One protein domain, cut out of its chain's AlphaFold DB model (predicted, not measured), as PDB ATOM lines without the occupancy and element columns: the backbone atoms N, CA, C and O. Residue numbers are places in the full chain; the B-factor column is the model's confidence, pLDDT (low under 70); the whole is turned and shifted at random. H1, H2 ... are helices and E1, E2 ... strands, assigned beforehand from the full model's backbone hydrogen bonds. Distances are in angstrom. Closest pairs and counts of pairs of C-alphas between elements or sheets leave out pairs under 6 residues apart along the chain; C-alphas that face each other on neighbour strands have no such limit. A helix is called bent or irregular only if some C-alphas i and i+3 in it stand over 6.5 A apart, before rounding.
ATOM      1  N   LEU A   1     -60.465  -9.744-132.555       77.31
ATOM      2  CA  LEU A   1     -60.806 -11.190-132.461       77.31
ATOM      3  C   LEU A   1     -59.858 -12.041-133.310       77.31
ATOM      4  O   LEU A   1     -59.216 -12.926-132.758       77.31
ATOM      5  N   LEU A   2     -59.707 -11.718-134.601       82.31
ATOM      6  CA  LEU A   2     -58.728 -12.337-135.509       82.31
ATOM      7  C   LEU A   2     -57.284 -12.275-134.991       82.31
ATOM      8  O   LEU A   2     -56.638 -13.314-134.933       82.31
ATOM      9  N   ASP A   3     -56.821 -11.121-134.509       86.50
ATOM     10  CA  ASP A   3     -55.449 -10.982-133.987       86.50
ATOM     11  C   ASP A   3     -55.182 -11.863-132.758       86.50
ATOM     12  O   ASP A   3     -54.101 -12.421-132.602       86.50
ATOM     13  N   ALA A   4     -56.187 -12.046-131.894       83.12
ATOM     14  CA  ALA A   4     -56.071 -12.900-130.713       83.12
ATOM     15  C   ALA A   4     -55.986 -14.390-131.087       83.12
ATOM     16  O   ALA A   4     -55.254 -15.147-130.446       83.12
ATOM     17  N   TRP A   5     -56.713 -14.800-132.133       82.12
ATOM     18  CA  TRP A   5     -56.640 -16.150-132.694       82.12
ATOM     19  C   TRP A   5     -55.311 -16.390-133.421       82.12
ATOM     20  O   TRP A   5     -54.623 -17.359-133.116       82.12
ATOM     21  N   GLN A   6     -54.894 -15.471-134.297       85.25
ATOM     22  CA  GLN A   6     -53.610 -15.546-135.007       85.25
ATOM     23  C   GLN A   6     -52.410 -15.501-134.052       85.25
ATOM     24  O   GLN A   6     -51.417 -16.187-134.273       85.25
ATOM     25  N   GLY A   7     -52.520 -14.748-132.956       88.31
ATOM     26  CA  GLY A   7     -51.530 -14.702-131.882       88.31
ATOM     27  C   GLY A   7     -51.556 -15.905-130.931       88.31
ATOM     28  O   GLY A   7     -50.857 -15.867-129.924       88.31
ATOM     29  N   LEU A   8     -52.366 -16.942-131.198       84.31
ATOM     30  CA  LEU A   8     -52.526 -18.154-130.373       84.31
ATOM     31  C   LEU A   8     -52.961 -17.889-128.917       84.31
ATOM     32  O   LEU A   8     -52.845 -18.751-128.050       84.31
ATOM     33  N   THR A   9     -53.507 -16.703-128.647       86.94
ATOM     34  CA  THR A   9     -54.044 -16.317-127.329       86.94
ATOM     35  C   THR A   9     -55.520 -16.687-127.160       86.94
ATOM     36  O   THR A   9     -56.064 -16.608-126.058       86.94
ATOM     37  N   LEU A  10     -56.175 -17.119-128.244       83.69
ATOM     38  CA  LEU A  10     -57.554 -17.592-128.266       83.69
ATOM     39  C   LEU A  10     -57.611 -19.039-128.771       83.69
ATOM     40  O   LEU A  10     -57.128 -19.341-129.859       83.69
ATOM     41  N   ASN A  11     -58.262 -19.917-128.006       87.31
ATOM     42  CA  ASN A  11     -58.516 -21.292-128.430       87.31
ATOM     43  C   ASN A  11     -59.488 -21.312-129.626       87.31
ATOM     44  O   ASN A  11     -60.566 -20.719-129.573       87.31
ATOM     45  N   GLU A  12     -59.130 -22.027-130.690       87.31
ATOM     46  CA  GLU A  12     -59.958 -22.175-131.891       87.31
ATOM     47  C   GLU A  12     -61.344 -22.770-131.586       87.31
ATOM     48  O   GLU A  12     -62.343 -22.335-132.155       87.31
ATOM     49  N   GLY A  13     -61.446 -23.663-130.595       87.50
ATOM     50  CA  GLY A  13     -62.713 -24.266-130.174       87.50
ATOM     51  C   GLY A  13     -63.754 -23.270-129.643       87.50
ATOM     52  O   GLY A  13     -64.942 -23.588-129.637       87.50
ATOM     53  N   VAL A  14     -63.352 -22.058-129.231       86.62
ATOM     54  CA  VAL A  14     -64.283 -20.997-128.789       86.62
ATOM     55  C   VAL A  14     -64.504 -19.905-129.838       86.62
ATOM     56  O   VAL A  14     -65.337 -19.020-129.630       86.62
ATOM     57  N   LEU A  15     -63.781 -19.951-130.963       87.06
ATOM     58  CA  LEU A  15     -63.797 -18.908-131.988       87.06
ATOM     59  C   LEU A  15     -65.194 -18.730-132.593       87.06
ATOM     60  O   LEU A  15     -65.689 -17.607-132.656       87.06
ATOM     61  N   GLY A  16     -65.857 -19.830-132.965       86.56
ATOM     62  CA  GLY A  16     -67.197 -19.789-133.561       86.56
ATOM     63  C   GLY A  16     -68.246 -19.172-132.631       86.56
ATOM     64  O   GLY A  16     -69.018 -18.314-133.050       86.56
ATOM     65  N   GLY A  17     -68.227 -19.543-131.347       85.94
ATOM     66  CA  GLY A  17     -69.127 -18.966-130.345       85.94
ATOM     67  C   GLY A  17     -68.890 -17.469-130.132       85.94
ATOM     68  O   GLY A  17     -69.845 -16.702-130.050       85.94
ATOM     69  N   ARG A  18     -67.622 -17.035-130.106       86.00
ATOM     70  CA  ARG A  18     -67.274 -15.613-129.969       86.00
ATOM     71  C   ARG A  18     -67.633 -14.791-131.200       86.00
ATOM     72  O   ARG A  18     -68.158 -13.701-131.034       86.00
ATOM     73  N   LEU A  19     -67.396 -15.308-132.406       88.62
ATOM     74  CA  LEU A  19     -67.824 -14.656-133.648       88.62
ATOM     75  C   LEU A  19     -69.341 -14.483-133.682       88.62
ATOM     76  O   LEU A  19     -69.825 -13.402-133.992       88.62
ATOM     77  N   LYS A  20     -70.091 -15.527-133.312       89.12
ATOM     78  CA  LYS A  20     -71.551 -15.453-133.231       89.12
ATOM     79  C   LYS A  20     -72.009 -14.387-132.235       89.12
ATOM     80  O   LYS A  20     -72.872 -13.587-132.575       89.12
ATOM     81  N   ALA A  21     -71.432 -14.367-131.033       85.62
ATOM     82  CA  ALA A  21     -71.749 -13.357-130.029       85.62
ATOM     83  C   ALA A  21     -71.450 -11.941-130.540       85.62
ATOM     84  O   ALA A  21     -72.312 -11.079-130.429       85.62
ATOM     85  N   GLU A  22     -70.286 -11.738-131.165       88.00
ATOM     86  CA  GLU A  22     -69.874 -10.446-131.723       88.00
ATOM     87  C   GLU A  22     -70.832  -9.959-132.817       88.00
ATOM     88  O   GLU A  22     -71.223  -8.796-132.824       88.00
ATOM     89  N   VAL A  23     -71.260 -10.842-133.725       90.12
ATOM     90  CA  VAL A  23     -72.248 -10.488-134.755       90.12
ATOM     91  C   VAL A  23     -73.561 -10.072-134.102       90.12
ATOM     92  O   VAL A  23     -74.065  -8.995-134.396       90.12
ATOM     93  N   LEU A  24     -74.084 -10.884-133.179       88.88
ATOM     94  CA  LEU A  24     -75.356 -10.612-132.508       88.88
ATOM     95  C   LEU A  24     -75.330  -9.304-131.698       88.88
ATOM     96  O   LEU A  24     -76.339  -8.609-131.643       88.88
ATOM     97  N   THR A  25     -74.198  -8.935-131.092       85.88
ATOM     98  CA  THR A  25     -74.086  -7.692-130.310       85.88
ATOM     99  C   THR A  25     -74.008  -6.420-131.145       85.88
ATOM    100  O   THR A  25     -74.342  -5.345-130.634       85.88
ATOM    101  N   ASN A  26     -73.597  -6.546-132.408       89.00
ATOM    102  CA  ASN A  26     -73.410  -5.440-133.348       89.00
ATOM    103  C   ASN A  26     -74.545  -5.325-134.382       89.00
ATOM    104  O   ASN A  26     -74.421  -4.557-135.331       89.00
ATOM    105  N   LEU A  27     -75.645  -6.068-134.222       91.94
ATOM    106  CA  LEU A  27     -76.830  -5.881-135.059       91.94
ATOM    107  C   LEU A  27     -77.458  -4.507-134.802       91.94
ATOM    108  O   LEU A  27     -77.565  -4.064-133.656       91.94
ATOM    109  N   GLU A  28     -77.891  -3.855-135.878       90.56
ATOM    110  CA  GLU A  28     -78.447  -2.496-135.846       90.56
ATOM    111  C   GLU A  28     -79.920  -2.462-135.413       90.56
ATOM    112  O   GLU A  28     -80.383  -1.443-134.914       90.56
ATOM    113  N   HIS A  29     -80.653  -3.569-135.571       91.06
ATOM    114  CA  HIS A  29     -82.085  -3.658-135.276       91.06
ATOM    115  C   HIS A  29     -82.520  -5.085-134.903       91.06
ATOM    116  O   HIS A  29     -81.789  -6.063-135.094       91.06
ATOM    117  N   GLY A  30     -83.744  -5.190-134.385       93.25
ATOM    118  CA  GLY A  30     -84.412  -6.445-134.048       93.25
ATOM    119  C   GLY A  30     -84.177  -6.922-132.615       93.25
ATOM    120  O   GLY A  30     -83.659  -6.196-131.766       93.25
ATOM    121  N   LEU A  31     -84.579  -8.164-132.352       95.69
ATOM    122  CA  LEU A  31     -84.532  -8.819-131.049       95.69
ATOM    123  C   LEU A  31     -83.512  -9.953-131.061       95.69
ATOM    124  O   LEU A  31     -83.647 -10.924-131.806       95.69
ATOM    125  N   VAL A  32     -82.527  -9.877-130.175       95.19
ATOM    126  CA  VAL A  32     -81.551 -10.943-129.944       95.19
ATOM    127  C   VAL A  32     -81.898 -11.680-128.659       95.19
ATOM    128  O   VAL A  32     -81.895 -11.095-127.578       95.19
ATOM    129  N   MET A  33     -82.149 -12.987-128.757       92.56
ATOM    130  CA  MET A  33     -82.457 -13.830-127.602       92.56
ATOM    131  C   MET A  33     -82.056 -15.289-127.837       92.56
ATOM    132  O   MET A  33     -82.291 -15.848-128.911       92.56
ATOM    133  N   ASN A  34     -81.480 -15.925-126.808       87.56
ATOM    134  CA  ASN A  34     -81.040 -17.329-126.828       87.56
ATOM    135  C   ASN A  34     -80.165 -17.683-128.041       87.56
ATOM    136  O   ASN A  34     -80.393 -18.681-128.724       87.56
ATOM    137  N   ASP A  35     -79.160 -16.849-128.315       86.06
ATOM    138  CA  ASP A  35     -78.248 -17.010-129.452       86.06
ATOM    139  C   ASP A  35     -78.965 -16.993-130.825       86.06
ATOM    140  O   ASP A  35     -78.433 -17.507-131.811       86.06
ATOM    141  N   GLY A  36     -80.176 -16.438-130.902       90.19
ATOM    142  CA  GLY A  36     -80.926 -16.208-132.135       90.19
ATOM    143  C   GLY A  36     -81.286 -14.737-132.304       90.19
ATOM    144  O   GLY A  36     -81.207 -13.962-131.353       90.19
ATOM    145  N   TRP A  37     -81.686 -14.381-133.521       94.62
ATOM    146  CA  TRP A  37     -82.147 -13.046-133.883       94.62
ATOM    147  C   TRP A  37     -83.509 -13.135-134.569       94.62
ATOM    148  O   TRP A  37     -83.768 -14.088-135.307       94.62
ATOM    149  N   LEU A  38     -84.359 -12.152-134.297       93.94
ATOM    150  CA  LEU A  38     -85.628 -11.906-134.964       93.94
ATOM    151  C   LEU A  38     -85.644 -10.451-135.435       93.94
ATOM    152  O   LEU A  38     -85.235  -9.568-134.687       93.94
ATOM    153  N   GLU A  39     -86.190 -10.198-136.622       91.12
ATOM    154  CA  GLU A  39     -86.411  -8.838-137.143       91.12
ATOM    155  C   GLU A  39     -87.263  -7.992-136.178       91.12
ATOM    156  O   GLU A  39     -87.062  -6.791-136.043       91.12
ATOM    157  N   GLY A  40     -88.196  -8.635-135.467       87.44
ATOM    158  CA  GLY A  40     -89.101  -7.975-134.525       87.44
ATOM    159  C   GLY A  40     -90.393  -7.440-135.154       87.44
ATOM    160  O   GLY A  40     -91.182  -6.812-134.461       87.44
ATOM    161  N   THR A  41     -90.625  -7.698-136.444       86.94
ATOM    162  CA  THR A  41     -91.827  -7.259-137.180       86.94
ATOM    163  C   THR A  41     -92.992  -8.242-137.103       86.94
ATOM    164  O   THR A  41     -94.133  -7.857-137.338       86.94
ATOM    165  N   ASP A  42     -92.706  -9.514-136.823       91.81
ATOM    166  CA  ASP A  42     -93.710 -10.567-136.703       91.81
ATOM    167  C   ASP A  42     -93.946 -10.910-135.230       91.81
ATOM    168  O   ASP A  42     -93.088 -11.502-134.567       91.81
ATOM    169  N   MET A  43     -95.117 -10.521-134.727       92.12
ATOM    170  CA  MET A  43     -95.507 -10.741-133.337       92.12
ATOM    171  C   MET A  43     -95.598 -12.225-132.988       92.12
ATOM    172  O   MET A  43     -95.155 -12.609-131.905       92.12
ATOM    173  N   ASP A  44     -96.091 -13.064-133.900       91.88
ATOM    174  CA  ASP A  44     -96.264 -14.496-133.640       91.88
ATOM    175  C   ASP A  44     -94.905 -15.174-133.420       91.88
ATOM    176  O   ASP A  44     -94.727 -15.917-132.450       91.88
ATOM    177  N   SER A  45     -93.900 -14.826-134.231       93.44
ATOM    178  CA  SER A  45     -92.517 -15.290-134.049       93.44
ATOM    179  C   SER A  45     -91.907 -14.870-132.702       93.44
ATOM    180  O   SER A  45     -91.145 -15.634-132.096       93.44
ATOM    181  N   ILE A  46     -92.204 -13.658-132.213       95.00
ATOM    182  CA  ILE A  46     -91.721 -13.191-130.901       95.00
ATOM    183  C   ILE A  46     -92.391 -14.002-129.785       95.00
ATOM    184  O   ILE A  46     -91.701 -14.501-128.891       95.00
ATOM    185  N   VAL A  47     -93.714 -14.176-129.854       94.50
ATOM    186  CA  VAL A  47     -94.500 -14.936-128.869       94.50
ATOM    187  C   VAL A  47     -94.061 -16.397-128.815       94.50
ATOM    188  O   VAL A  47     -93.838 -16.925-127.723       94.50
ATOM    189  N   GLU A  48     -93.866 -17.049-129.964       92.81
ATOM    190  CA  GLU A  48     -93.371 -18.429-130.031       92.81
ATOM    191  C   GLU A  48     -92.022 -18.554-129.312       92.81
ATOM    192  O   GLU A  48     -91.810 -19.441-128.475       92.81
ATOM    193  N   ARG A  49     -91.110 -17.611-129.573       92.12
ATOM    194  CA  ARG A  49     -89.776 -17.631-128.974       92.12
ATOM    195  C   ARG A  49     -89.791 -17.367-127.469       92.12
ATOM    196  O   ARG A  49     -88.980 -17.954-126.750       92.12
ATOM    197  N   LEU A  50     -90.688 -16.513-126.984       94.06
ATOM    198  CA  LEU A  50     -90.873 -16.248-125.555       94.06
ATOM    199  C   LEU A  50     -91.544 -17.415-124.832       94.06
ATOM    200  O   LEU A  50     -91.153 -17.741-123.715       94.06
ATOM    201  N   THR A  51     -92.482 -18.100-125.486       90.50
ATOM    202  CA  THR A  51     -93.150 -19.290-124.938       90.50
ATOM    203  C   THR A  51     -92.134 -20.387-124.599       90.50
ATOM    204  O   THR A  51     -92.263 -21.074-123.584       90.50
ATOM    205  N   ALA A  52     -91.049 -20.496-125.375       88.19
ATOM    206  CA  ALA A  52     -89.952 -21.424-125.100       88.19
ATOM    207  C   ALA A  52     -89.153 -21.114-123.812       88.19
ATOM    208  O   ALA A  52     -88.415 -21.980-123.340       88.19
ATOM    209  N   LEU A  53     -89.282 -19.914-123.225       87.75
ATOM    210  CA  LEU A  53     -88.678 -19.565-121.929       87.75
ATOM    211  C   LEU A  53     -89.471 -20.115-120.729       87.75
ATOM    212  O   LEU A  53     -88.962 -20.097-119.606       87.75
ATOM    213  N   GLY A  54     -90.690 -20.611-120.965       84.81
ATOM    214  CA  GLY A  54     -91.631 -21.034-119.932       84.81
ATOM    215  C   GLY A  54     -92.445 -19.875-119.348       84.81
ATOM    216  O   GLY A  54     -92.026 -18.721-119.372       84.81
ATOM    217  N   GLY A  55     -93.621 -20.205-118.810       87.00
ATOM    218  CA  GLY A  55     -94.641 -19.248-118.374       87.00
ATOM    219  C   GLY A  55     -95.987 -19.542-119.031       87.00
ATOM    220  O   GLY A  55     -96.161 -20.582-119.669       87.00
ATOM    221  N   THR A  56     -96.943 -18.642-118.843       90.56
ATOM    222  CA  THR A  56     -98.250 -18.699-119.515       90.56
ATOM    223  C   THR A  56     -98.193 -18.050-120.899       90.56
ATOM    224  O   THR A  56     -97.305 -17.247-121.189       90.56
ATOM    225  N   GLN A  57     -99.155 -18.389-121.762       91.56
ATOM    226  CA  GLN A  57     -99.279 -17.762-123.079       91.56
ATOM    227  C   GLN A  57     -99.508 -16.248-122.956       91.56
ATOM    228  O   GLN A  57     -98.883 -15.486-123.689       91.56
ATOM    229  N   ASP A  58    -100.312 -15.808-121.987       92.25
ATOM    230  CA  ASP A  58    -100.574 -14.383-121.763       92.25
ATOM    231  C   ASP A  58     -99.319 -13.631-121.310       92.25
ATOM    232  O   ASP A  58     -99.063 -12.530-121.788       92.25
ATOM    233  N   GLU A  59     -98.467 -14.231-120.468       95.25
ATOM    234  CA  GLU A  59     -97.166 -13.634-120.128       95.25
ATOM    235  C   GLU A  59     -96.267 -13.483-121.364       95.25
ATOM    236  O   GLU A  59     -95.565 -12.478-121.491       95.25
ATOM    237  N   ALA A  60     -96.282 -14.455-122.282       95.88
ATOM    238  CA  ALA A  60     -95.504 -14.385-123.517       95.88
ATOM    239  C   ALA A  60     -96.040 -13.307-124.473       95.88
ATOM    240  O   ALA A  60     -95.245 -12.545-125.019       95.88
ATOM    241  N   VAL A  61     -97.363 -13.202-124.638       95.81
ATOM    242  CA  VAL A  61     -98.012 -12.162-125.456       95.81
ATOM    243  C   VAL A  61     -97.766 -10.773-124.875       95.81
ATOM    244  O   VAL A  61     -97.347  -9.868-125.596       95.81
ATOM    245  N   PHE A  62     -97.946 -10.617-123.563       96.12
ATOM    246  CA  PHE A  62     -97.696  -9.363-122.861       96.12
ATOM    247  C   PHE A  62     -96.238  -8.921-123.036       96.12
ATOM    248  O   PHE A  62     -95.974  -7.816-123.504       96.12
ATOM    249  N   ALA A  63     -95.275  -9.807-122.754       97.00
ATOM    250  CA  ALA A  63     -93.855  -9.512-122.930       97.00
ATOM    251  C   ALA A  63     -93.478  -9.244-124.398       97.00
ATOM    252  O   ALA A  63     -92.640  -8.381-124.656       97.00
ATOM    253  N   ALA A  64     -94.089  -9.945-125.359       96.94
ATOM    254  CA  ALA A  64     -93.853  -9.717-126.784       96.94
ATOM    255  C   ALA A  64     -94.247  -8.299-127.194       96.94
ATOM    256  O   ALA A  64     -93.475  -7.628-127.876       96.94
ATOM    257  N   ALA A  65     -95.416  -7.830-126.753       96.62
ATOM    258  CA  ALA A  65     -95.898  -6.494-127.081       96.62
ATOM    259  C   ALA A  65     -95.005  -5.407-126.464       96.62
ATOM    260  O   ALA A  65     -94.638  -4.456-127.152       96.62
ATOM    261  N   MET A  66     -94.548  -5.601-125.222       97.12
ATOM    262  CA  MET A  66     -93.567  -4.708-124.590       97.12
ATOM    263  C   MET A  66     -92.233  -4.673-125.350       97.12
ATOM    264  O   MET A  66     -91.645  -3.610-125.530       97.12
ATOM    265  N   LEU A  67     -91.735  -5.830-125.800       96.81
ATOM    266  CA  LEU A  67     -90.493  -5.923-126.576       96.81
ATOM    267  C   LEU A  67     -90.632  -5.244-127.942       96.81
ATOM    268  O   LEU A  67     -89.722  -4.527-128.351       96.81
ATOM    269  N   ALA A  68     -91.757  -5.443-128.630       95.31
ATOM    270  CA  ALA A  68     -92.058  -4.782-129.896       95.31
ATOM    271  C   ALA A  68     -92.113  -3.256-129.735       95.31
ATOM    272  O   ALA A  68     -91.473  -2.534-130.502       95.31
ATOM    273  N   ALA A  69     -92.789  -2.775-128.688       94.69
ATOM    274  CA  ALA A  69     -92.815  -1.361-128.341       94.69
ATOM    275  C   ALA A  69     -91.404  -0.829-128.063       94.69
ATOM    276  O   ALA A  69     -90.991   0.165-128.661       94.69
ATOM    277  N   ARG A  70     -90.604  -1.544-127.261       94.38
ATOM    278  CA  ARG A  70     -89.228  -1.132-126.964       94.38
ATOM    279  C   ARG A  70     -88.354  -1.044-128.213       94.38
ATOM    280  O   ARG A  70     -87.644  -0.057-128.380       94.38
ATOM    281  N   MET A  71     -88.423  -2.033-129.104       93.31
ATOM    282  CA  MET A  71     -87.660  -2.034-130.360       93.31
ATOM    283  C   MET A  71     -88.015  -0.860-131.279       93.31
ATOM    284  O   MET A  71     -87.171  -0.442-132.067       93.31
ATOM    285  N   SER A  72     -89.231  -0.315-131.179       90.62
ATOM    286  CA  SER A  72     -89.633   0.874-131.943       90.62
ATOM    287  C   SER A  72     -88.987   2.170-131.433       90.62
ATOM    288  O   SER A  72     -88.864   3.131-132.190       90.62
ATOM    289  N   VAL A  73     -88.547   2.181-130.171       89.56
ATOM    290  CA  VAL A  73     -87.858   3.312-129.534       89.56
ATOM    291  C   VAL A  73     -86.345   3.192-129.706       89.56
ATOM    292  O   VAL A  73     -85.679   4.185-129.989       89.56
ATOM    293  N   GLY A  74     -85.796   1.985-129.549       88.25
ATOM    294  CA  GLY A  74     -84.371   1.731-129.728       88.25
ATOM    295  C   GLY A  74     -83.887   0.420-129.112       88.25
ATOM    296  O   GLY A  74     -84.646  -0.375-128.550       88.25
ATOM    297  N   GLY A  75     -82.575   0.207-129.210       89.94
ATOM    298  CA  GLY A  75     -81.893  -0.968-128.674       89.94
ATOM    299  C   GLY A  75     -81.791  -0.976-127.154       89.94
ATOM    300  O   GLY A  75     -82.321  -0.123-126.451       89.94
ATOM    301  N   GLY A  76     -81.081  -1.959-126.615       94.06
ATOM    302  CA  GLY A  76     -80.845  -2.050-125.175       94.06
ATOM    303  C   GLY A  76     -80.397  -3.438-124.762       94.06
ATOM    304  O   GLY A  76     -80.343  -4.353-125.582       94.06
ATOM    305  N   ILE A  77     -80.053  -3.611-123.490       95.12
ATOM    306  CA  ILE A  77     -79.698  -4.917-122.933       95.12
ATOM    307  C   ILE A  77     -80.560  -5.175-121.706       95.12
ATOM    308  O   ILE A  77     -80.388  -4.519-120.684       95.12
ATOM    309  N   ILE A  78     -81.445  -6.162-121.802       96.75
ATOM    310  CA  ILE A  78     -82.198  -6.698-120.671       96.75
ATOM    311  C   ILE A  78     -81.369  -7.814-120.048       96.75
ATOM    312  O   ILE A  78     -80.998  -8.788-120.717       96.75
ATOM    313  N   ASP A  79     -81.052  -7.681-118.767       95.06
ATOM    314  CA  ASP A  79     -80.329  -8.714-118.036       95.06
ATOM    315  C   ASP A  79     -81.244  -9.686-117.280       95.06
ATOM    316  O   ASP A  79     -82.468  -9.556-117.234       95.06
ATOM    317  N   THR A  80     -80.643 -10.721-116.694       94.31
ATOM    318  CA  THR A  80     -81.385 -11.767-115.981       94.31
ATOM    319  C   THR A  80     -82.005 -11.291-114.666       94.31
ATOM    320  O   THR A  80     -82.819 -12.012-114.093       94.31
ATOM    321  N   ARG A  81     -81.645 -10.091-114.182       92.88
ATOM    322  CA  ARG A  81     -82.240  -9.456-112.997       92.88
ATOM    323  C   ARG A  81     -83.445  -8.586-113.350       92.88
ATOM    324  O   ARG A  81     -84.126  -8.120-112.441       92.88
ATOM    325  N   GLY A  82     -83.727  -8.409-114.640       92.56
ATOM    326  CA  GLY A  82     -84.793  -7.541-115.119       92.56
ATOM    327  C   GLY A  82     -84.413  -6.066-115.061       92.56
ATOM    328  O   GLY A  82     -85.266  -5.228-114.786       92.56
ATOM    329  N   GLU A  83     -83.137  -5.756-115.290       94.81
ATOM    330  CA  GLU A  83     -82.670  -4.390-115.512       94.81
ATOM    331  C   GLU A  83     -82.468  -4.155-117.012       94.81
ATOM    332  O   GLU A  83     -81.842  -4.969-117.699       94.81
ATOM    333  N   LEU A  84     -82.988  -3.031-117.509       95.75
ATOM    334  CA  LEU A  84     -82.704  -2.533-118.850       95.75
ATOM    335  C   LEU A  84     -81.490  -1.605-118.788       95.75
ATOM    336  O   LEU A  84     -81.482  -0.611-118.063       95.75
ATOM    337  N   ARG A  85     -80.460  -1.918-119.574       94.38
ATOM    338  CA  ARG A  85     -79.365  -0.992-119.866       94.38
ATOM    339  C   ARG A  85     -79.605  -0.363-121.223       94.38
ATOM    340  O   ARG A  85     -79.658  -1.069-122.231       94.38
ATOM    341  N   GLU A  86     -79.727   0.953-121.211       91.81
ATOM    342  CA  GLU A  86     -79.951   1.761-122.402       91.81
ATOM    343  C   GLU A  86     -78.794   1.644-123.400       91.81
ATOM    344  O   GLU A  86     -77.620   1.538-123.023       91.81
ATOM    345  N   ARG A  87     -79.145   1.651-124.687       87.81
ATOM    346  CA  ARG A  87     -78.217   1.788-125.809       87.81
ATOM    347  C   ARG A  87     -78.821   2.779-126.791       87.81
ATOM    348  O   ARG A  87     -79.961   2.593-127.197       87.81
ATOM    349  N   ASP A  88     -78.020   3.759-127.198       72.19
ATOM    350  CA  ASP A  88     -78.449   4.792-128.147       72.19
ATOM    351  C   ASP A  88     -78.857   4.186-129.501       72.19
ATOM    352  O   ASP A  88     -79.799   4.649-130.135       72.19
ATOM    353  N   GLU A  89     -78.173   3.117-129.927       78.88
ATOM    354  CA  GLU A  89     -78.403   2.432-131.202       78.88
ATOM    355  C   GLU A  89     -78.187   0.912-131.076       78.88
ATOM    356  O   GLU A  89     -77.427   0.418-130.224       78.88
ATOM    357  N   GLY A  90     -78.832   0.161-131.974       88.81
ATOM    358  CA  GLY A  90     -78.665  -1.281-132.131       88.81
ATOM    359  C   GLY A  90     -79.917  -2.102-131.831       88.81
ATOM    360  O   GLY A  90     -80.969  -1.586-131.463       88.81
ATOM    361  N   ALA A  91     -79.776  -3.418-131.958       93.25
ATOM    362  CA  ALA A  91     -80.797  -4.386-131.578       93.25
ATOM    363  C   ALA A  91     -81.089  -4.361-130.064       93.25
ATOM    364  O   ALA A  91     -80.257  -3.952-129.246       93.25
ATOM    365  N   LEU A  92     -82.261  -4.866-129.678       95.75
ATOM    366  CA  LEU A  92     -82.600  -5.168-128.292       95.75
ATOM    367  C   LEU A  92     -82.084  -6.564-127.933       95.75
ATOM    368  O   LEU A  92     -82.428  -7.554-128.576       95.75
ATOM    369  N   LEU A  93     -81.256  -6.659-126.896       95.25
ATOM    370  CA  LEU A  93     -80.644  -7.905-126.455       95.25
ATOM    371  C   LEU A  93     -81.272  -8.379-125.155       95.25
ATOM    372  O   LEU A  93     -81.190  -7.706-124.130       95.25
ATOM    373  N   VAL A  94     -81.804  -9.594-125.167       95.69
ATOM    374  CA  VAL A  94     -82.232 -10.295-123.961       95.69
ATOM    375  C   VAL A  94     -81.143 -11.282-123.565       95.69
ATOM    376  O   VAL A  94     -80.826 -12.232-124.290       95.69
ATOM    377  N   THR A  95     -80.549 -11.053-122.395       94.19
ATOM    378  CA  THR A  95     -79.474 -11.895-121.867       94.19
ATOM    379  C   THR A  95     -79.961 -13.330-121.701       94.19
ATOM    380  O   THR A  95     -81.035 -13.587-121.155       94.19
ATOM    381  N   LYS A  96     -79.145 -14.292-122.142       91.31
ATOM    382  CA  LYS A  96     -79.449 -15.722-122.022       91.31
ATOM    383  C   LYS A  96     -79.785 -16.093-120.574       91.31
ATOM    384  O   LYS A  96     -79.010 -15.811-119.662       91.31
ATOM    385  N   GLY A  97     -80.924 -16.757-120.386       91.00
ATOM    386  CA  GLY A  97     -81.438 -17.140-119.067       91.00
ATOM    387  C   GLY A  97     -82.329 -16.093-118.390       91.00
ATOM    388  O   GLY A  97     -82.762 -16.331-117.265       91.00
ATOM    389  N   ALA A  98     -82.622 -14.959-119.036       93.81
ATOM    390  CA  ALA A  98     -83.657 -14.046-118.558       93.81
ATOM    391  C   ALA A  98     -85.037 -14.717-118.651       93.81
ATOM    392  O   ALA A  98     -85.354 -15.378-119.641       93.81
ATOM    393  N   SER A  99     -85.845 -14.561-117.604       94.06
ATOM    394  CA  SER A  99     -87.221 -15.063-117.556       94.06
ATOM    395  C   SER A  99     -88.204 -14.034-118.120       94.06
ATOM    396  O   SER A  99     -87.879 -12.849-118.202       94.06
ATOM    397  N   LEU A 100     -89.442 -14.452-118.417       95.06
ATOM    398  CA  LEU A 100     -90.511 -13.514-118.793       95.06
ATOM    399  C   LEU A 100     -90.721 -12.429-117.726       95.06
ATOM    400  O   LEU A 100     -90.856 -11.258-118.060       95.06
ATOM    401  N   ASN A 101     -90.656 -12.788-116.439       94.06
ATOM    402  CA  ASN A 101     -90.743 -11.819-115.340       94.06
ATOM    403  C   ASN A 101     -89.597 -10.795-115.361       94.06
ATOM    404  O   ASN A 101     -89.830  -9.631-115.050       94.06
ATOM    405  N   ALA A 102     -88.376 -11.201-115.725       94.62
ATOM    406  CA  ALA A 102     -87.258 -10.269-115.865       94.62
ATOM    407  C   ALA A 102     -87.492  -9.302-117.036       94.62
ATOM    408  O   ALA A 102     -87.315  -8.099-116.873       94.62
ATOM    409  N   ILE A 103     -87.959  -9.809-118.180       96.25
ATOM    410  CA  ILE A 103     -88.265  -8.996-119.366       96.25
ATOM    411  C   ILE A 103     -89.374  -7.983-119.062       96.25
ATOM    412  O   ILE A 103     -89.160  -6.780-119.206       96.25
ATOM    413  N   MET A 104     -90.530  -8.446-118.574       96.50
ATOM    414  CA  MET A 104     -91.645  -7.565-118.205       96.50
ATOM    415  C   MET A 104     -91.240  -6.586-117.101       96.50
ATOM    416  O   MET A 104     -91.611  -5.418-117.128       96.50
ATOM    417  N   GLY A 105     -90.433  -7.035-116.137       95.50
ATOM    418  CA  GLY A 105     -89.951  -6.197-115.046       95.50
ATOM    419  C   GLY A 105     -89.016  -5.072-115.488       95.50
ATOM    420  O   GLY A 105     -89.065  -4.004-114.874       95.50
ATOM    421  N   ALA A 106     -88.208  -5.309-116.526       96.38
ATOM    422  CA  ALA A 106     -87.292  -4.333-117.116       96.38
ATOM    423  C   ALA A 106     -88.022  -3.280-117.955       96.38
ATOM    424  O   ALA A 106     -87.612  -2.126-117.979       96.38
ATOM    425  N   LEU A 107     -89.102  -3.684-118.628       96.69
ATOM    426  CA  LEU A 107     -89.854  -2.833-119.552       96.69
ATOM    427  C   LEU A 107     -91.096  -2.196-118.919       96.69
ATOM    428  O   LEU A 107     -91.781  -1.413-119.566       96.69
ATOM    429  N   TRP A 108     -91.410  -2.533-117.664       95.31
ATOM    430  CA  TRP A 108     -92.656  -2.127-117.016       95.31
ATOM    431  C   TRP A 108     -92.876  -0.618-117.024       95.31
ATOM    432  O   TRP A 108     -93.963  -0.170-117.362       95.31
ATOM    433  N   ALA A 109     -91.863   0.159-116.633       92.94
ATOM    434  CA  ALA A 109     -92.009   1.601-116.455       92.94
ATOM    435  C   ALA A 109     -92.497   2.295-117.735       92.94
ATOM    436  O   ALA A 109     -93.360   3.165-117.649       92.94
ATOM    437  N   ASP A 110     -92.007   1.839-118.888       93.88
ATOM    438  CA  ASP A 110     -92.193   2.539-120.156       93.88
ATOM    439  C   ASP A 110     -93.205   1.860-121.084       93.88
ATOM    440  O   ASP A 110     -93.789   2.548-121.911       93.88
ATOM    441  N   HIS A 111     -93.426   0.542-120.954       95.88
ATOM    442  CA  HIS A 111     -94.152  -0.236-121.972       95.88
ATOM    443  C   HIS A 111     -95.291  -1.129-121.450       95.88
ATOM    444  O   HIS A 111     -95.774  -2.021-122.151       95.88
ATOM    445  N   HIS A 112     -95.710  -0.972-120.191       94.25
ATOM    446  CA  HIS A 112     -96.778  -1.805-119.616       94.25
ATOM    447  C   HIS A 112     -98.139  -1.610-120.302       94.25
ATOM    448  O   HIS A 112     -98.928  -2.556-120.358       94.25
ATOM    449  N   GLU A 113     -98.407  -0.420-120.840       94.62
ATOM    450  CA  GLU A 113     -99.627  -0.124-121.590       94.62
ATOM    451  C   GLU A 113     -99.685  -0.936-122.892       94.62
ATOM    452  O   GLU A 113    -100.686  -1.592-123.167       94.62
ATOM    453  N   GLU A 114     -98.589  -0.994-123.646       96.00
ATOM    454  CA  GLU A 114     -98.472  -1.777-124.877       96.00
ATOM    455  C   GLU A 114     -98.610  -3.272-124.597       96.00
ATOM    456  O   GLU A 114     -99.240  -3.989-125.374       96.00
ATOM    457  N   GLY A 115     -98.104  -3.737-123.449       94.88
ATOM    458  CA  GLY A 115     -98.369  -5.084-122.944       94.88
ATOM    459  C   GLY A 115     -99.869  -5.372-122.806       94.88
ATOM    460  O   GLY A 115    -100.356  -6.396-123.289       94.88
ATOM    461  N   LEU A 116    -100.621  -4.460-122.179       93.38
ATOM    462  CA  LEU A 116    -102.072  -4.589-121.996       93.38
ATOM    463  C   LEU A 116    -102.814  -4.542-123.341       93.38
ATOM    464  O   LEU A 116    -103.697  -5.368-123.586       93.38
ATOM    465  N   VAL A 117    -102.422  -3.637-124.238       93.19
ATOM    466  CA  VAL A 117    -102.968  -3.560-125.602       93.19
ATOM    467  C   VAL A 117    -102.710  -4.855-126.375       93.19
ATOM    468  O   VAL A 117    -103.607  -5.337-127.068       93.19
ATOM    469  N   GLY A 118    -101.535  -5.469-126.202       91.38
ATOM    470  CA  GLY A 118    -101.193  -6.774-126.775       91.38
ATOM    471  C   GLY A 118    -102.119  -7.908-126.322       91.38
ATOM    472  O   GLY A 118    -102.414  -8.806-127.105       91.38
ATOM    473  N   LEU A 119    -102.658  -7.831-125.099       91.00
ATOM    474  CA  LEU A 119    -103.690  -8.742-124.577       91.00
ATOM    475  C   LEU A 119    -105.121  -8.357-124.998       91.00
ATOM    476  O   LEU A 119    -106.103  -8.865-124.443       91.00
ATOM    477  N   GLY A 120    -105.270  -7.413-125.930       87.75
ATOM    478  CA  GLY A 120    -106.565  -6.918-126.393       87.75
ATOM    479  C   GLY A 120    -107.305  -6.047-125.372       87.75
ATOM    480  O   GLY A 120    -108.518  -5.885-125.479       87.75
ATOM    481  N   VAL A 121    -106.620  -5.505-124.358       86.69
ATOM    482  CA  VAL A 121    -107.186  -4.496-123.446       86.69
ATOM    483  C   VAL A 121    -107.211  -3.143-124.161       86.69
ATOM    484  O   VAL A 121    -106.169  -2.672-124.606       86.69
ATOM    485  N   GLN A 122    -108.374  -2.500-124.281       85.31
ATOM    486  CA  GLN A 122    -108.510  -1.230-125.005       85.31
ATOM    487  C   GLN A 122    -109.541  -0.302-124.347       85.31
ATOM    488  O   GLN A 122    -110.398  -0.755-123.590       85.31
ATOM    489  N   GLY A 123    -109.477   0.995-124.665       84.94
ATOM    490  CA  GLY A 123    -110.486   1.984-124.270       84.94
ATOM    491  C   GLY A 123    -110.615   2.175-122.756       84.94
ATOM    492  O   GLY A 123    -109.614   2.238-122.043       84.94
ATOM    493  N   ASP A 124    -111.855   2.264-122.272       77.88
ATOM    494  CA  ASP A 124    -112.160   2.514-120.856       77.88
ATOM    495  C   ASP A 124    -111.629   1.406-119.933       77.88
ATOM    496  O   ASP A 124    -111.178   1.695-118.823       77.88
ATOM    497  N   ASP A 125    -111.597   0.153-120.406       78.31
ATOM    498  CA  ASP A 125    -111.034  -0.976-119.656       78.31
ATOM    499  C   ASP A 125    -109.533  -0.780-119.413       78.31
ATOM    500  O   ASP A 125    -109.044  -1.013-118.306       78.31
ATOM    501  N   LEU A 126    -108.800  -0.314-120.432       84.12
ATOM    502  CA  LEU A 126    -107.370  -0.023-120.319       84.12
ATOM    503  C   LEU A 126    -107.126   1.078-119.284       84.12
ATOM    504  O   LEU A 126    -106.315   0.895-118.377       84.12
ATOM    505  N   ALA A 127    -107.873   2.180-119.375       84.31
ATOM    506  CA  ALA A 127    -107.759   3.295-118.440       84.31
ATOM    507  C   ALA A 127    -108.066   2.872-116.992       84.31
ATOM    508  O   ALA A 127    -107.347   3.260-116.070       84.31
ATOM    509  N   ALA A 128    -109.092   2.039-116.787       82.00
ATOM    510  CA  ALA A 128    -109.454   1.526-115.469       82.00
ATOM    511  C   ALA A 128    -108.359   0.629-114.872       82.00
ATOM    512  O   ALA A 128    -108.014   0.775-113.698       82.00
ATOM    513  N   ILE A 129    -107.776  -0.268-115.675       84.50
ATOM    514  CA  ILE A 129    -106.689  -1.147-115.225       84.50
ATOM    515  C   ILE A 129    -105.456  -0.317-114.881       84.50
ATOM    516  O   ILE A 129    -104.933  -0.464-113.779       84.50
ATOM    517  N   LEU A 130    -105.033   0.594-115.761       85.81
ATOM    518  CA  LEU A 130    -103.883   1.468-115.515       85.81
ATOM    519  C   LEU A 130    -104.058   2.299-114.236       85.81
ATOM    520  O   LEU A 130    -103.134   2.380-113.432       85.81
ATOM    521  N   ALA A 131    -105.255   2.843-113.995       84.50
ATOM    522  CA  ALA A 131    -105.558   3.591-112.775       84.50
ATOM    523  C   ALA A 131    -105.540   2.718-111.506       84.50
ATOM    524  O   ALA A 131    -105.277   3.221-110.416       84.50
ATOM    525  N   SER A 132    -105.828   1.420-111.636       80.81
ATOM    526  CA  SER A 132    -105.834   0.476-110.514       80.81
ATOM    527  C   SER A 132    -104.449  -0.069-110.151       80.81
ATOM    528  O   SER A 132    -104.259  -0.581-109.045       80.81
ATOM    529  N   VAL A 133    -103.482   0.002-111.071       83.25
ATOM    530  CA  VAL A 133    -102.159  -0.590-110.871       83.25
ATOM    531  C   VAL A 133    -101.217   0.412-110.210       83.25
ATOM    532  O   VAL A 133    -100.701   1.336-110.832       83.25
ATOM    533  N   GLU A 134    -100.935   0.190-108.927       79.38
ATOM    534  CA  GLU A 134     -99.934   0.962-108.193       79.38
ATOM    535  C   GLU A 134     -98.521   0.404-108.421       79.38
ATOM    536  O   GLU A 134     -98.091  -0.572-107.798       79.38
ATOM    537  N   GLY A 135     -97.763   1.060-109.301       85.44
ATOM    538  CA  GLY A 135     -96.365   0.719-109.561       85.44
ATOM    539  C   GLY A 135     -96.183  -0.656-110.216       85.44
ATOM    540  O   GLY A 135     -97.066  -1.171-110.892       85.44
ATOM    541  N   ARG A 136     -94.992  -1.248-110.063       87.50
ATOM    542  CA  ARG A 136     -94.658  -2.529-110.703       87.50
ATOM    543  C   ARG A 136     -95.239  -3.723-109.930       87.50
ATOM    544  O   ARG A 136     -94.921  -3.867-108.744       87.50
ATOM    545  N   PRO A 137     -95.965  -4.648-110.589       87.50
ATOM    546  CA  PRO A 137     -96.412  -5.890-109.977       87.50
ATOM    547  C   PRO A 137     -95.249  -6.697-109.393       87.50
ATOM    548  O   PRO A 137     -94.186  -6.833-109.996       87.50
ATOM    549  N   LYS A 138     -95.461  -7.297-108.217       84.25
ATOM    550  CA  LYS A 138     -94.489  -8.234-107.619       84.25
ATOM    551  C   LYS A 138     -94.434  -9.574-108.357       84.25
ATOM    552  O   LYS A 138     -93.422 -10.262-108.297       84.25
ATOM    553  N   SER A 139     -95.538  -9.958-108.997       88.12
ATOM    554  CA  SER A 139     -95.683 -11.188-109.773       88.12
ATOM    555  C   SER A 139     -96.591 -10.911-110.963       88.12
ATOM    556  O   SER A 139     -97.773 -10.616-110.780       88.12
ATOM    557  N   PHE A 140     -96.038 -11.011-112.169       90.94
ATOM    558  CA  PHE A 140     -96.786 -10.766-113.398       90.94
ATOM    559  C   PHE A 140     -97.830 -11.849-113.650       90.94
ATOM    560  O   PHE A 140     -98.986 -11.524-113.884       90.94
ATOM    561  N   GLY A 141     -97.492 -13.125-113.463       89.62
ATOM    562  CA  GLY A 141     -98.475 -14.203-113.586       89.62
ATOM    563  C   GLY A 141     -99.635 -14.123-112.580       89.62
ATOM    564  O   GLY A 141    -100.712 -14.644-112.847       89.62
ATOM    565  N   ALA A 142     -99.466 -13.495-111.407       89.19
ATOM    566  CA  ALA A 142    -100.593 -13.218-110.504       89.19
ATOM    567  C   ALA A 142    -101.411 -12.003-110.964       89.19
ATOM    568  O   ALA A 142    -102.634 -12.035-110.890       89.19
ATOM    569  N   PHE A 143    -100.736 -10.963-111.455       91.19
ATOM    570  CA  PHE A 143    -101.371  -9.774-112.011       91.19
ATOM    571  C   PHE A 143    -102.248 -10.103-113.229       91.19
ATOM    572  O   PHE A 143    -103.427  -9.761-113.229       91.19
ATOM    573  N   LEU A 144    -101.710 -10.833-114.211       91.44
ATOM    574  CA  LEU A 144    -102.437 -11.208-115.427       91.44
ATOM    575  C   LEU A 144    -103.625 -12.128-115.124       91.44
ATOM    576  O   LEU A 144    -104.728 -11.869-115.589       91.44
ATOM    577  N   ARG A 145    -103.455 -13.120-114.238       88.06
ATOM    578  CA  ARG A 145    -104.592 -13.929-113.765       88.06
ATOM    579  C   ARG A 145    -105.659 -13.085-113.073       88.06
ATOM    580  O   ARG A 145    -106.840 -13.296-113.303       88.06
ATOM    581  N   GLY A 146    -105.252 -12.111-112.259       86.12
ATOM    582  CA  GLY A 146    -106.183 -11.186-111.617       86.12
ATOM    583  C   GLY A 146    -106.987 -10.358-112.624       86.12
ATOM    584  O   GLY A 146    -108.169 -10.110-112.397       86.12
ATOM    585  N   LEU A 147    -106.377  -9.973-113.749       85.31
ATOM    586  CA  LEU A 147    -107.063  -9.283-114.838       85.31
ATOM    587  C   LEU A 147    -108.122 -10.176-115.500       85.31
ATOM    588  O   LEU A 147    -109.251  -9.733-115.717       85.31
ATOM    589  N   ASP A 148    -107.785 -11.431-115.786       81.25
ATOM    590  CA  ASP A 148    -108.736 -12.383-116.364       81.25
ATOM    591  C   ASP A 148    -109.876 -12.707-115.403       81.25
ATOM    592  O   ASP A 148    -111.040 -12.702-115.808       81.25
ATOM    593  N   ASP A 149    -109.567 -12.901-114.120       82.56
ATOM    594  CA  ASP A 149    -110.562 -13.115-113.071       82.56
ATOM    595  C   ASP A 149    -111.511 -11.910-112.961       82.56
ATOM    596  O   ASP A 149    -112.733 -12.083-112.896       82.56
ATOM    597  N   ALA A 150    -110.972 -10.685-113.003       79.19
ATOM    598  CA  ALA A 150    -111.755  -9.451-112.969       79.19
ATOM    599  C   ALA A 150    -112.650  -9.306-114.207       79.19
ATOM    600  O   ALA A 150    -113.837  -9.001-114.083       79.19
ATOM    601  N   ARG A 151    -112.128  -9.592-115.403       79.06
ATOM    602  CA  ARG A 151    -112.903  -9.584-116.654       79.06
ATOM    603  C   ARG A 151    -113.988 -10.651-116.657       79.06
ATOM    604  O   ARG A 151    -115.118 -10.382-117.061       79.06
ATOM    605  N   ALA A 152    -113.676 -11.857-116.194       81.00
ATOM    606  CA  ALA A 152    -114.639 -12.941-116.069       81.00
ATOM    607  C   ALA A 152    -115.729 -12.609-115.040       81.00
ATOM    608  O   ALA A 152    -116.889 -12.967-115.241       81.00
ATOM    609  N   ALA A 153    -115.389 -11.922-113.948       79.44
ATOM    610  CA  ALA A 153    -116.364 -11.409-112.988       79.44
ATOM    611  C   ALA A 153    -117.258 -10.327-113.613       79.44
ATOM    612  O   ALA A 153    -118.478 -10.459-113.561       79.44
ATOM    613  N   ALA A 154    -116.677  -9.330-114.288       79.56
ATOM    614  CA  ALA A 154    -117.423  -8.260-114.952       79.56
ATOM    615  C   ALA A 154    -118.372  -8.792-116.038       79.56
ATOM    616  O   ALA A 154    -119.524  -8.376-116.108       79.56
ATOM    617  N   ARG A 155    -117.928  -9.766-116.845       82.31
ATOM    618  CA  ARG A 155    -118.775 -10.437-117.847       82.31
ATOM    619  C   ARG A 155    -119.944 -11.180-117.209       82.31
ATOM    620  O   ARG A 155    -121.041 -11.120-117.744       82.31
ATOM    621  N   ARG A 156    -119.717 -11.874-116.088       86.12
ATOM    622  CA  ARG A 156    -120.788 -12.557-115.347       86.12
ATOM    623  C   ARG A 156    -121.780 -11.562-114.751       86.12
ATOM    624  O   ARG A 156    -122.978 -11.794-114.838       86.12
ATOM    625  N   GLU A 157    -121.301 -10.451-114.195       85.69
ATOM    626  CA  GLU A 157    -122.158  -9.390-113.655       85.69
ATOM    627  C   GLU A 157    -122.976  -8.692-114.754       85.69
ATOM    628  O   GLU A 157    -124.160  -8.436-114.562       85.69
ATOM    629  N   ALA A 158    -122.392  -8.468-115.935       85.56
ATOM    630  CA  ALA A 158    -123.057  -7.824-117.070       85.56
ATOM    631  C   ALA A 158    -124.207  -8.640-117.692       85.56
ATOM    632  O   ALA A 158    -124.972  -8.088-118.480       85.56
ATOM    633  N   ARG A 159    -124.343  -9.933-117.358       89.31
ATOM    634  CA  ARG A 159    -125.485 -10.753-117.802       89.31
ATOM    635  C   ARG A 159    -126.791 -10.344-117.136       89.31
ATOM    636  O   ARG A 159    -127.859 -10.584-117.694       89.31
TER     637      ARG A 159
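Overview. This is residues 1 to 159 of the 276 residues of an uncharacterized protein of Candidatus Poseidoniaceae archaeon (UniProt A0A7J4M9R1). A small five-stranded sheet lies across the length of the model, between an arm of H1 and H2 that leads away to one end and a core of the crossed helices H3, H4 and H5 on its other side; H6 and H7 lie beyond that core, toward the far end. Both ends make the length, and residues 152 to 159 stick out. The printed part has 159 residues with seven named helices and five named strands, in the order H1 H2 E1 E2 H3 H4 E3 E4 E5 H5 H6 H7. The mixed sheet runs E2 E1 E5 E3 E4, and the class is mixed, helices and strands. The whole is loose, with a radius of gyration of the C-alphas of 18.7 A and spans of 74 by 28 by 27 A.

Along the chain. Find C-alpha 2 at (-58.728, -12.337, -135.509), where H1 begins and runs to 6. H2 follows at residues 12 to 25, 20.3 A long, irregular, with C-alphas 13 and 16 7.2 A apart. E1 is 31 to 33, E2 36 to 38, H3 43 to 51. Find C-alpha 57 at (-99.279, -17.762, -123.079); from there H4 runs 24.8 A to 73. E3 is 76 to 78, E4 84 to 86, E5 92 to 94. H5, 100 to 118, is irregular, with C-alphas 110 and 113 8.0 A apart and a kink of 121 degrees near residue 110. H6 is 123 to 132. H7, 140 to 157, is 25.4 A long and ends at C-alpha 157 (-122.158, -9.390, -113.655).

Arrangement. Start at the hub, H4. It touches H5, about perpendicular at 83 degrees, closest at the C-alphas of Phe 62 and Gly 115, 4.3 A. It touches H3 at a steep tilt of 55 degrees, closest at C-alphas 50 and 60, 5.4 A. With residues 58 to 59 alone it touches H7, closest at C-alphas 59 and 141, 6.7 A. H5 and H6 form a helical hairpin, closest at C-alphas 116 and 126, 7.2 A. In the sheet, look for N 31 and O 38, 2.8 A, in the hairpin E1 and E2; N 32 and O 92, 2.8 A, between parallel E1 and E5; N 93 and O 76, 2.8 A, between parallel E5 and E3; and N 77 and O 85, 2.9 A, in the hairpin E3 and E4. H2, H3, H4 and H5 are on the sheet but only graze it. H1 is close to H2 but not clearly touching, closest at C-alphas 5 and 12, 6.9 A. Every O i to N i+4 pair is within hydrogen-bond range in H1, H3, H6 and H7; H2 has 8 of 10, H4 12 of 13, H5 11 of 15.

Size, cuts and confidence. The C-alphas of Gly 7 and Arg 159, the two farthest apart, are 75.4 A apart. The printed part has no cut and no long link. Mean pLDDT of the printed part is 89.6, and no printed residue is under 70.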